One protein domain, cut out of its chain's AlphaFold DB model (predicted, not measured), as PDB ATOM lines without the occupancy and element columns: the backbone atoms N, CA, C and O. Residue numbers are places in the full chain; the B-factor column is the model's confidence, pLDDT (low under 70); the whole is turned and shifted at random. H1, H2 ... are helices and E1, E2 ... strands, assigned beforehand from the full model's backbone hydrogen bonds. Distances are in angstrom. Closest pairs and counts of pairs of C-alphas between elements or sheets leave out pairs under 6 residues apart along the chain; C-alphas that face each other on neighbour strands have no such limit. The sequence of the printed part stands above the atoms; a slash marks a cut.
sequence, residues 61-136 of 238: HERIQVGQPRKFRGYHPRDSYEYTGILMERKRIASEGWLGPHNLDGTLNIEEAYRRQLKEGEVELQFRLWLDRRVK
ATOM      1  N   HIS A  61      29.952  22.041 -17.286       95.81
ATOM      2  CA  HIS A  61      30.009  20.715 -16.681       95.81
ATOM      3  C   HIS A  61      29.551  19.677 -17.705       95.81
ATOM      4  O   HIS A  61      28.360  19.449 -17.911       95.81
ATOM      5  N   GLU A  62      30.521  19.059 -18.366       95.12
ATOM      6  CA  GLU A  62      30.290  18.019 -19.353       95.12
ATOM      7  C   GLU A  62      30.096  16.674 -18.642       95.12
ATOM      8  O   GLU A  62      31.061  15.990 -18.304       95.12
ATOM      9  N   ARG A  63      28.831  16.298 -18.420       95.94
ATOM     10  CA  ARG A  63      28.433  14.976 -17.916       95.94
ATOM     11  C   ARG A  63      27.653  14.215 -18.983       95.94
ATOM     12  O   ARG A  63      26.443  14.390 -19.138       95.94
ATOM     13  N   ILE A  64      28.355  13.351 -19.707       96.94
ATOM     14  CA  ILE A  64      27.856  12.701 -20.921       96.94
ATOM     15  C   ILE A  64      28.123  11.196 -20.917       96.94
ATOM     16  O   ILE A  64      29.071  10.697 -20.310       96.94
ATOM     17  N   GLN A  65      27.284  10.450 -21.633       97.31
ATOM     18  CA  GLN A  65      27.436   9.006 -21.768       97.31
ATOM     19  C   GLN A  65      28.255   8.665 -23.020       97.31
ATOM     20  O   GLN A  65      27.744   8.744 -24.133       97.31
ATOM     21  N   VAL A  66      29.512   8.264 -22.858       96.19
ATOM     22  CA  VAL A  66      30.484   8.121 -23.966       96.19
ATOM     23  C   VAL A  66      30.496   6.741 -24.632       96.19
ATOM     24  O   VAL A  66      31.160   6.550 -25.643       96.19
ATOM     25  N   GLY A  67      29.706   5.790 -24.127       93.25
ATOM     26  CA  GLY A  67      29.484   4.480 -24.752       93.25
ATOM     27  C   GLY A  67      27.997   4.146 -24.863       93.25
ATOM     28  O   GLY A  67      27.177   4.715 -24.140       93.25
ATOM     29  N   GLN A  68      27.623   3.225 -25.757       92.88
ATOM     30  CA  GLN A  68      26.240   2.733 -25.814       92.88
ATOM     31  C   GLN A  68      25.871   2.025 -24.498       92.88
ATOM     32  O   GLN A  68      26.698   1.267 -23.980       92.88
ATOM     33  N   PRO A  69      24.652   2.228 -23.954       94.31
ATOM     34  CA  PRO A  69      24.207   1.475 -22.789       94.31
ATOM     35  C   PRO A  69      24.138  -0.014 -23.126       94.31
ATOM     36  O   PRO A  69      23.627  -0.386 -24.184       94.31
ATOM     37  N   ARG A  70      24.588  -0.871 -22.210       96.75
ATOM     38  CA  ARG A  70      24.487  -2.329 -22.360       96.75
ATOM     39  C   ARG A  70      23.449  -2.869 -21.386       96.75
ATOM     40  O   ARG A  70      23.607  -2.711 -20.179       96.75
ATOM     41  N   LYS A  71      22.374  -3.461 -21.908       97.19
ATOM     42  CA  LYS A  71      21.314  -4.085 -21.104       97.19
ATOM     43  C   LYS A  71      21.761  -5.471 -20.666       97.19
ATOM     44  O   LYS A  71      22.224  -6.235 -21.500       97.19
ATOM     45  N   PHE A  72      21.561  -5.784 -19.396       97.81
ATOM     46  CA  PHE A  72      21.823  -7.097 -18.827       97.81
ATOM     47  C   PHE A  72      20.577  -7.604 -18.106       97.81
ATOM     48  O   PHE A  72      19.905  -6.832 -17.417       97.81
ATOM     49  N   ARG A  73      20.300  -8.900 -18.239       97.38
ATOM     50  CA  ARG A  73      19.289  -9.613 -17.464       97.38
ATOM     51  C   ARG A  73      19.819 -11.006 -17.115       97.38
ATOM     52  O   ARG A  73      20.201 -11.744 -18.019       97.38
ATOM     53  N   GLY A  74      19.867 -11.337 -15.829       96.19
ATOM     54  CA  GLY A  74      20.400 -12.609 -15.346       96.19
ATOM     55  C   GLY A  74      20.941 -12.524 -13.920       96.19
ATOM     56  O   GLY A  74      20.576 -11.639 -13.146       96.19
ATOM     57  N   TYR A  75      21.853 -13.433 -13.586       95.44
ATOM     58  CA  TYR A  75      22.554 -13.485 -12.302       95.44
ATOM     59  C   TYR A  75      23.971 -12.926 -12.432       95.44
ATOM     60  O   TYR A  75      24.545 -12.955 -13.513       95.44
ATOM     61  N   HIS A  76      24.541 -12.436 -11.328       95.75
ATOM     62  CA  HIS A  76      25.925 -11.942 -11.273       95.75
ATOM     63  C   HIS A  76      26.303 -10.984 -12.429       95.75
ATOM     64  O   HIS A  76      27.178 -11.292 -13.235       95.75
ATOM     65  N   PRO A  77      25.697  -9.782 -12.519       96.56
ATOM     66  CA  PRO A  77      25.889  -8.878 -13.661       96.56
ATOM     67  C   PRO A  77      27.347  -8.573 -14.012       96.56
ATOM     68  O   PRO A  77      27.672  -8.360 -15.177       96.56
ATOM     69  N   ARG A  78      28.236  -8.530 -13.016       96.62
ATOM     70  CA  ARG A  78      29.652  -8.197 -13.212       96.62
ATOM     71  C   ARG A  78      30.475  -9.326 -13.838       96.62
ATOM     72  O   ARG A  78      31.570  -9.051 -14.309       96.62
ATOM     73  N   ASP A  79      29.927 -10.532 -13.928       97.25
ATOM     74  CA  ASP A  79      30.567 -11.666 -14.605       97.25
ATOM     75  C   ASP A  79      30.110 -11.781 -16.074       97.25
ATOM     76  O   ASP A  79      30.540 -12.662 -16.815       97.25
ATOM     77  N   SER A  80      29.232 -10.874 -16.518       97.69
ATOM     78  CA  SER A  80      28.625 -10.900 -17.848       97.69
ATOM     79  C   SER A  80      29.557 -10.440 -18.977       97.69
ATOM     80  O   SER A  80      30.511  -9.667 -18.791       97.69
ATOM     81  N   TYR A  81      29.216 -10.854 -20.200       97.81
ATOM     82  CA  TYR A  81      29.848 -10.346 -21.418       97.81
ATOM     83  C   TYR A  81      29.613  -8.836 -21.582       97.81
ATOM     84  O   TYR A  81      30.506  -8.101 -22.009       97.81
ATOM     85  N   GLU A  82      28.438  -8.341 -21.189       98.19
ATOM     86  CA  GLU A  82      28.079  -6.927 -21.226       98.19
ATOM     87  C   GLU A  82      29.004  -6.085 -20.347       98.19
ATOM     88  O   GLU A  82      29.489  -5.039 -20.795       98.19
ATOM     89  N   TYR A  83      29.289  -6.551 -19.126       98.12
ATOM     90  CA  TYR A  83      30.198  -5.861 -18.214       98.12
ATOM     91  C   TYR A  83      31.645  -5.892 -18.722       98.12
ATOM     92  O   TYR A  83      32.324  -4.864 -18.748       98.12
ATOM     93  N   THR A  84      32.104  -7.037 -19.233       98.19
ATOM     94  CA  THR A  84      33.423  -7.126 -19.882       98.19
ATOM     95  C   THR A  84      33.527  -6.152 -21.059       98.19
ATOM     96  O   THR A  84      34.503  -5.410 -21.181       98.19
ATOM     97  N   GLY A  85      32.487  -6.075 -21.892       98.00
ATOM     98  CA  GLY A  85      32.447  -5.171 -23.034       98.00
ATOM     99  C   GLY A  85      32.494  -3.690 -22.647       98.00
ATOM    100  O   GLY A  85      33.185  -2.914 -23.310       98.00
ATOM    101  N   ILE A  86      31.810  -3.271 -21.574       97.88
ATOM    102  CA  ILE A  86      31.884  -1.872 -21.120       97.88
ATOM    103  C   ILE A  86      33.226  -1.544 -20.446       97.88
ATOM    104  O   ILE A  86      33.696  -0.413 -20.555       97.88
ATOM    105  N   LEU A  87      33.892  -2.520 -19.816       98.19
ATOM    106  CA  LEU A  87      35.256  -2.351 -19.300       98.19
ATOM    107  C   LEU A  87      36.275  -2.141 -20.427       98.19
ATOM    108  O   LEU A  87      37.159  -1.289 -20.296       98.19
ATOM    109  N   MET A  88      36.158  -2.885 -21.531       97.75
ATOM    110  CA  MET A  88      37.012  -2.689 -22.711       97.75
ATOM    111  C   MET A  88      36.791  -1.304 -23.325       97.75
ATOM    112  O   MET A  88      37.757  -0.598 -23.612       97.75
ATOM    113  N   GLU A  89      35.532  -0.875 -23.438       96.81
ATOM    114  CA  GLU A  89      35.191   0.462 -23.929       96.81
ATOM    115  C   GLU A  89      35.737   1.567 -23.014       96.81
ATOM    116  O   GLU A  89      36.324   2.536 -23.488       96.81
ATOM    117  N   ARG A  90      35.640   1.395 -21.688       98.12
ATOM    118  CA  ARG A  90      36.238   2.319 -20.714       98.12
ATOM    119  C   ARG A  90      37.748   2.446 -20.902       98.12
ATOM    120  O   ARG A  90      38.260   3.561 -20.871       98.12
ATOM    121  N   LYS A  91      38.464   1.332 -21.105       98.12
ATOM    122  CA  LYS A  91      39.913   1.353 -21.383       98.12
ATOM    123  C   LYS A  91      40.223   2.100 -22.683       98.12
ATOM    124  O   LYS A  91      41.154   2.899 -22.706       98.12
ATOM    125  N   ARG A  92      39.422   1.876 -23.730       96.81
ATOM    126  CA  ARG A  92      39.546   2.567 -25.021       96.81
ATOM    127  C   ARG A  92      39.379   4.080 -24.859       96.81
ATOM    128  O   ARG A  92      40.296   4.814 -25.206       96.81
ATOM    129  N   ILE A  93      38.283   4.537 -24.249       96.38
ATOM    130  CA  ILE A  93      38.033   5.968 -24.005       96.38
ATOM    131  C   ILE A  93      39.116   6.585 -23.110       96.38
ATOM    132  O   ILE A  93      39.578   7.691 -23.375       96.38
ATOM    133  N   ALA A  94      39.571   5.875 -22.072       97.50
ATOM    134  CA  ALA A  94      40.652   6.363 -21.217       97.50
ATOM    135  C   ALA A  94      41.950   6.611 -22.010       97.50
ATOM    136  O   ALA A  94      42.639   7.600 -21.762       97.50
ATOM    137  N   SER A  95      42.255   5.758 -22.995       97.19
ATOM    138  CA  SER A  95      43.439   5.909 -23.851       97.19
ATOM    139  C   SER A  95      43.375   7.107 -24.806       97.19
ATOM    140  O   SER A  95      44.407   7.536 -25.311       97.19
ATOM    141  N   GLU A  96      42.193   7.693 -25.022       95.69
ATOM    142  CA  GLU A  96      42.031   8.876 -25.874       95.69
ATOM    143  C   GLU A  96      42.502  10.174 -25.200       95.69
ATOM    144  O   GLU A  96      42.612  11.195 -25.876       95.69
ATOM    145  N   GLY A  97      42.792  10.163 -23.892       97.00
ATOM    146  CA  GLY A  97      43.420  11.293 -23.199       97.00
ATOM    147  C   GLY A  97      42.490  12.465 -22.866       97.00
ATOM    148  O   GLY A  97      42.961  13.590 -22.718       97.00
ATOM    149  N   TRP A  98      41.178  12.223 -22.747       97.25
ATOM    150  CA  TRP A  98      40.186  13.232 -22.331       97.25
ATOM    151  C   TRP A  98      40.342  13.713 -20.885       97.25
ATOM    152  O   TRP A  98      39.900  14.812 -20.547       97.25
ATOM    153  N   LEU A  99      40.959  12.880 -20.048       97.69
ATOM    154  CA  LEU A  99      41.274  13.138 -18.648       97.69
ATOM    155  C   LEU A  99      42.794  13.136 -18.468       97.69
ATOM    156  O   LEU A  99      43.505  12.438 -19.195       97.69
ATOM    157  N   GLY A 100      43.295  13.910 -17.507       96.50
ATOM    158  CA  GLY A 100      44.730  14.032 -17.260       96.50
ATOM    159  C   GLY A 100      45.092  15.269 -16.434       96.50
ATOM    160  O   GLY A 100      44.227  15.820 -15.751       96.50
ATOM    161  N   PRO A 101      46.356  15.732 -16.493       97.44
ATOM    162  CA  PRO A 101      46.858  16.829 -15.660       97.44
ATOM    163  C   PRO A 101      46.067  18.137 -15.764       97.44
ATOM    164  O   PRO A 101      46.055  18.927 -14.823       97.44
ATOM    165  N   HIS A 102      45.394  18.385 -16.891       97.62
ATOM    166  CA  HIS A 102      44.618  19.607 -17.095       97.62
ATOM    167  C   HIS A 102      43.141  19.474 -16.689       97.62
ATOM    168  O   HIS A 102      42.424  20.478 -16.759       97.62
ATOM    169  N   ASN A 103      42.711  18.283 -16.248       95.62
ATOM    170  CA  ASN A 103      41.354  17.955 -15.804       95.62
ATOM    171  C   ASN A 103      41.379  16.894 -14.683       95.62
ATOM    172  O   ASN A 103      40.985  15.745 -14.881       95.62
ATOM    173  N   LEU A 104      41.922  17.274 -13.522       92.94
ATOM    174  CA  LEU A 104      42.199  16.352 -12.411       92.94
ATOM    175  C   LEU A 104      40.933  15.799 -11.747       92.94
ATOM    176  O   LEU A 104      40.921  14.648 -11.323       92.94
ATOM    177  N   ASP A 105      39.874  16.605 -11.693       94.25
ATOM    178  CA  ASP A 105      38.608  16.232 -11.053       94.25
ATOM    179  C   ASP A 105      37.684  15.431 -11.983       94.25
ATOM    180  O   ASP A 105      36.613  14.984 -11.572       94.25
ATOM    181  N   GLY A 106      38.068  15.273 -13.253       97.38
ATOM    182  CA  GLY A 106      37.270  14.553 -14.228       97.38
ATOM    183  C   GLY A 106      37.281  13.044 -13.979       97.38
ATOM    184  O   GLY A 106      38.285  12.450 -13.585       97.38
ATOM    185  N   THR A 107      36.152  12.390 -14.237       98.25
ATOM    186  CA  THR A 107      35.961  10.963 -13.980       98.25
ATOM    187  C   THR A 107      35.420  10.225 -15.198       98.25
ATOM    188  O   THR A 107      34.696  10.774 -16.028       98.25
ATOM    189  N   LEU A 108      35.785   8.945 -15.296       98.44
ATOM    190  CA  LEU A 108      35.277   8.014 -16.299       98.44
ATOM    191  C   LEU A 108      34.777   6.754 -15.590       98.44
ATOM    192  O   LEU A 108      35.572   5.873 -15.229       98.44
ATOM    193  N   ASN A 109      33.464   6.679 -15.379       97.94
ATOM    194  CA  ASN A 109      32.838   5.727 -14.464       97.94
ATOM    195  C   ASN A 109      31.775   4.869 -15.147       97.94
ATOM    196  O   ASN A 109      31.041   5.329 -16.019       97.94
ATOM    197  N   ILE A 110      31.684   3.611 -14.714       98.19
ATOM    198  CA  ILE A 110      30.612   2.699 -15.110       98.19
ATOM    199  C   ILE A 110      29.531   2.746 -14.031       98.19
ATOM    200  O   ILE A 110      29.812   2.512 -12.858       98.19
ATOM    201  N   GLU A 111      28.302   3.034 -14.437       97.31
ATOM    202  CA  GLU A 111      27.109   3.036 -13.593       97.31
ATOM    203  C   GLU A 111      26.227   1.822 -13.925       97.31
ATOM    204  O   GLU A 111      26.002   1.514 -15.097       97.31
ATOM    205  N   GLU A 112      25.696   1.157 -12.894       97.00
ATOM    206  CA  GLU A 112      24.604   0.180 -13.000       97.00
ATOM    207  C   GLU A 112      23.256   0.906 -12.829       97.00
ATOM    208  O   GLU A 112      22.788   1.125 -11.714       97.00
ATOM    209  N   ALA A 113      22.630   1.304 -13.936       95.06
ATOM    210  CA  ALA A 113      21.375   2.053 -13.952       95.06
ATOM    211  C   ALA A 113      20.144   1.141 -14.103       95.06
ATOM    212  O   ALA A 113      20.236   0.023 -14.613       95.06
ATOM    213  N   TYR A 114      18.969   1.647 -13.707       94.19
ATOM    214  CA  TYR A 114      17.666   0.969 -13.846       94.19
ATOM    215  C   TYR A 114      17.614  -0.442 -13.243       94.19
ATOM    216  O   TYR A 114      16.882  -1.303 -13.727       94.19
ATOM    217  N   ARG A 115      18.406  -0.687 -12.195       95.62
ATOM    218  CA  ARG A 115      18.509  -2.003 -11.572       95.62
ATOM    219  C   ARG A 115      17.174  -2.420 -10.955       95.62
ATOM    220  O   ARG A 115      16.662  -1.755 -10.059       95.62
ATOM    221  N   ARG A 116      16.653  -3.562 -11.401       96.25
ATOM    222  CA  ARG A 116      15.418  -4.182 -10.922       96.25
ATOM    223  C   ARG A 116      15.691  -5.620 -10.503       96.25
ATOM    224  O   ARG A 116      16.267  -6.388 -11.265       96.25
ATOM    225  N   GLN A 117      15.257  -5.970  -9.297       94.44
ATOM    226  CA  GLN A 117      15.224  -7.353  -8.822       94.44
ATOM    227  C   GLN A 117      14.007  -8.058  -9.429       94.44
ATOM    228  O   GLN A 117      12.906  -7.499  -9.447       94.44
ATOM    229  N   LEU A 118      14.214  -9.261  -9.944       93.75
ATOM    230  CA  LEU A 118      13.200 -10.127 -10.530       93.75
ATOM    231  C   LEU A 118      12.976 -11.347  -9.620       93.75
ATOM    232  O   LEU A 118      13.491 -11.422  -8.503       93.75
ATOM    233  N   LYS A 119      12.137 -12.290 -10.066       91.25
ATOM    234  CA  LYS A 119      11.884 -13.524  -9.312       91.25
ATOM    235  C   LYS A 119      13.169 -14.347  -9.208       91.25
ATOM    236  O   LYS A 119      14.031 -14.271 -10.076       91.25
ATOM    237  N   GLU A 120      13.276 -15.121  -8.130       88.56
ATOM    238  CA  GLU A 120      14.359 -16.097  -7.943       88.56
ATOM    239  C   GLU A 120      15.774 -15.483  -7.934       88.56
ATOM    240  O   GLU A 120      16.741 -16.175  -8.227       88.56
ATOM    241  N   GLY A 121      15.915 -14.195  -7.584       88.56
ATOM    242  CA  GLY A 121      17.212 -13.512  -7.441       88.56
ATOM    243  C   GLY A 121      17.842 -13.014  -8.749       88.56
ATOM    244  O   GLY A 121      18.964 -12.509  -8.729       88.56
ATOM    245  N   GLU A 122      17.137 -13.145  -9.875       95.94
ATOM    246  CA  GLU A 122      17.541 -12.567 -11.157       95.94
ATOM    247  C   GLU A 122      17.510 -11.028 -11.074       95.94
ATOM    248  O   GLU A 122      16.670 -10.440 -10.390       95.94
ATOM    249  N   VAL A 123      18.407 -10.347 -11.788       97.25
ATOM    250  CA  VAL A 123      18.391  -8.887 -11.909       97.25
ATOM    251  C   VAL A 123      18.374  -8.449 -13.363       97.25
ATOM    252  O   VAL A 123      19.008  -9.056 -14.221       97.25
ATOM    253  N   GLU A 124      17.695  -7.343 -13.626       97.75
ATOM    254  CA  GLU A 124      17.759  -6.617 -14.892       97.75
ATOM    255  C   GLU A 124      18.341  -5.225 -14.635       97.75
ATOM    256  O   GLU A 124      17.932  -4.552 -13.688       97.75
ATOM    257  N   LEU A 125      19.320  -4.797 -15.431       97.81
ATOM    258  CA  LEU A 125      19.959  -3.483 -15.306       97.81
ATOM    259  C   LEU A 125      20.568  -3.007 -16.630       97.81
ATOM    260  O   LEU A 125      20.590  -3.727 -17.632       97.81
ATOM    261  N   GLN A 126      21.092  -1.784 -16.635       97.50
ATOM    262  CA  GLN A 126      21.907  -1.249 -17.723       97.50
ATOM    263  C   GLN A 126      23.270  -0.790 -17.222       97.50
ATOM    264  O   GLN A 126      23.349   0.008 -16.295       97.50
ATOM    265  N   PHE A 127      24.335  -1.208 -17.896       98.31
ATOM    266  CA  PHE A 127      25.654  -0.616 -17.717       98.31
ATOM    267  C   PHE A 127      25.788   0.636 -18.584       98.31
ATOM    268  O   PHE A 127      25.553   0.587 -19.797       98.31
ATOM    269  N   ARG A 128      26.183   1.757 -17.975       97.62
ATOM    270  CA  ARG A 128      26.372   3.053 -18.645       97.62
ATOM    271  C   ARG A 128      27.762   3.598 -18.345       97.62
ATOM    272  O   ARG A 128      28.177   3.600 -17.193       97.62
ATOM    273  N   LEU A 129      28.477   4.056 -19.373       98.12
ATOM    274  CA  LEU A 129      29.809   4.648 -19.237       98.12
ATOM    275  C   LEU A 129      29.698   6.169 -19.303       98.12
ATOM    276  O   LEU A 129      29.317   6.712 -20.341       98.12
ATOM    277  N   TRP A 130      30.040   6.833 -18.207       98.12
ATOM    278  CA  TRP A 130      29.932   8.277 -18.044       98.12
ATOM    279  C   TRP A 130      31.303   8.933 -18.018       98.12
ATOM    280  O   TRP A 130      32.150   8.539 -17.216       98.12
ATOM    281  N   LEU A 131      31.480   9.942 -18.868       98.31
ATOM    282  CA  LEU A 131      32.527  10.946 -18.741       98.31
ATOM    283  C   LEU A 131      31.916  12.150 -18.020       98.31
ATOM    284  O   LEU A 131      30.883  12.666 -18.448       98.31
ATOM    285  N   ASP A 132      32.537  12.559 -16.925       98.12
ATOM    286  CA  ASP A 132      32.124  13.701 -16.118       98.12
ATOM    287  C   ASP A 132      33.346  14.590 -15.897       98.12
ATOM    288  O   ASP A 132      34.326  14.138 -15.310       98.12
ATOM    289  N   ARG A 133      33.337  15.811 -16.435       97.88
ATOM    290  CA  ARG A 133      34.466  16.745 -16.339       97.88
ATOM    291  C   ARG A 133      34.030  18.192 -16.538       97.88
ATOM    292  O   ARG A 133      32.929  18.463 -17.012       97.88
ATOM    293  N   ARG A 134      34.911  19.144 -16.226       97.38
ATOM    294  CA  ARG A 134      34.702  20.564 -16.566       97.38
ATOM    295  C   ARG A 134      35.486  20.961 -17.806       97.38
ATOM    296  O   ARG A 134      36.665  20.635 -17.898       97.38
ATOM    297  N   VAL A 135      34.848  21.685 -18.718       97.62
ATOM    298  CA  VAL A 135      35.450  22.147 -19.975       97.62
ATOM    299  C   VAL A 135      35.233  23.653 -20.122       97.62
ATOM    300  O   VAL A 135      34.210  24.205 -19.720       97.62
ATOM    301  N   LYS A 136      36.248  24.331 -20.641       97.00
ATOM    302  CA  LYS A 136      36.304  25.777 -20.851       97.00
ATOM    303  C   LYS A 136      35.929  26.135 -22.288       97.00
ATOM    304  O   LYS A 136      36.235  25.385 -23.209       97.00
TER     305      LYS A 136
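What this domain is: This is residues 61 to 136 of the 238 residues of the protein "DUF2235 domain-containing protein" of Marinobacter sp. AC-23 (UniProt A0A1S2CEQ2). A long, narrow, twisted sheet has one helix, H1, lying lengthwise over its longest strand, E4. The hairpin partner E3 runs along one side of E4, while the short strands E1 and E2 follow one another along its other side. The printed part has 76 residues, with one named helix and four named strands: along the chain, E1 and E2 come first, then H1, then E3 and E4; the class is mixed, helices and strands, and in the branched sheet E4 is the antiparallel neighbour of E1, of E2 and of E3. The whole is a loose rod, with a radius of gyration of the C-alphas of 14.3 A and spans of 48 by 21 by 17 A.

Where its parts are: Find C-alpha 61 at (30.009, 20.715, -16.681), where E1 begins; it runs through residues 61 to 65. E2 follows at residues 70 to 74. From C-alpha 81 at (29.848, -10.346, -21.418), H1 runs to residue 95, 21.3 A long. E3, residues 107 to 117, covers 28.1 A. E4, residues 123 to 135, covers 36.3 A and ends at C-alpha 135 (35.450, 22.147, -19.975).

How they stand to each other: Start at E4: E1 and E2 lie on one side of it, E3 on the other side. Look at N 62 and O 133, 2.8 A apart, for E1 and E4; at N 72 and O 125, 2.9 A, for E2 and E4; and at N 111 and O 128, 2.8 A, for the hairpin of E3 and E4. E1 and E2 are apart. H1 is on the sheet at a height of 9.0 A, over E4 and along the strands, at 1 degrees to E4 on the local plane; their closest C-alphas, Tyr 83 and Phe 127, are 7.0 A apart. In H1 every O i to N i+4 pair is within hydrogen-bond range.

The domain as a whole: The C-alphas farthest apart, Glu 120 and Lys 136, are 49.0 A from each other. The printed part has no cut, and H1 to E3 is a long link of 11 residues. No printed residue of the model is under 70 in pLDDT.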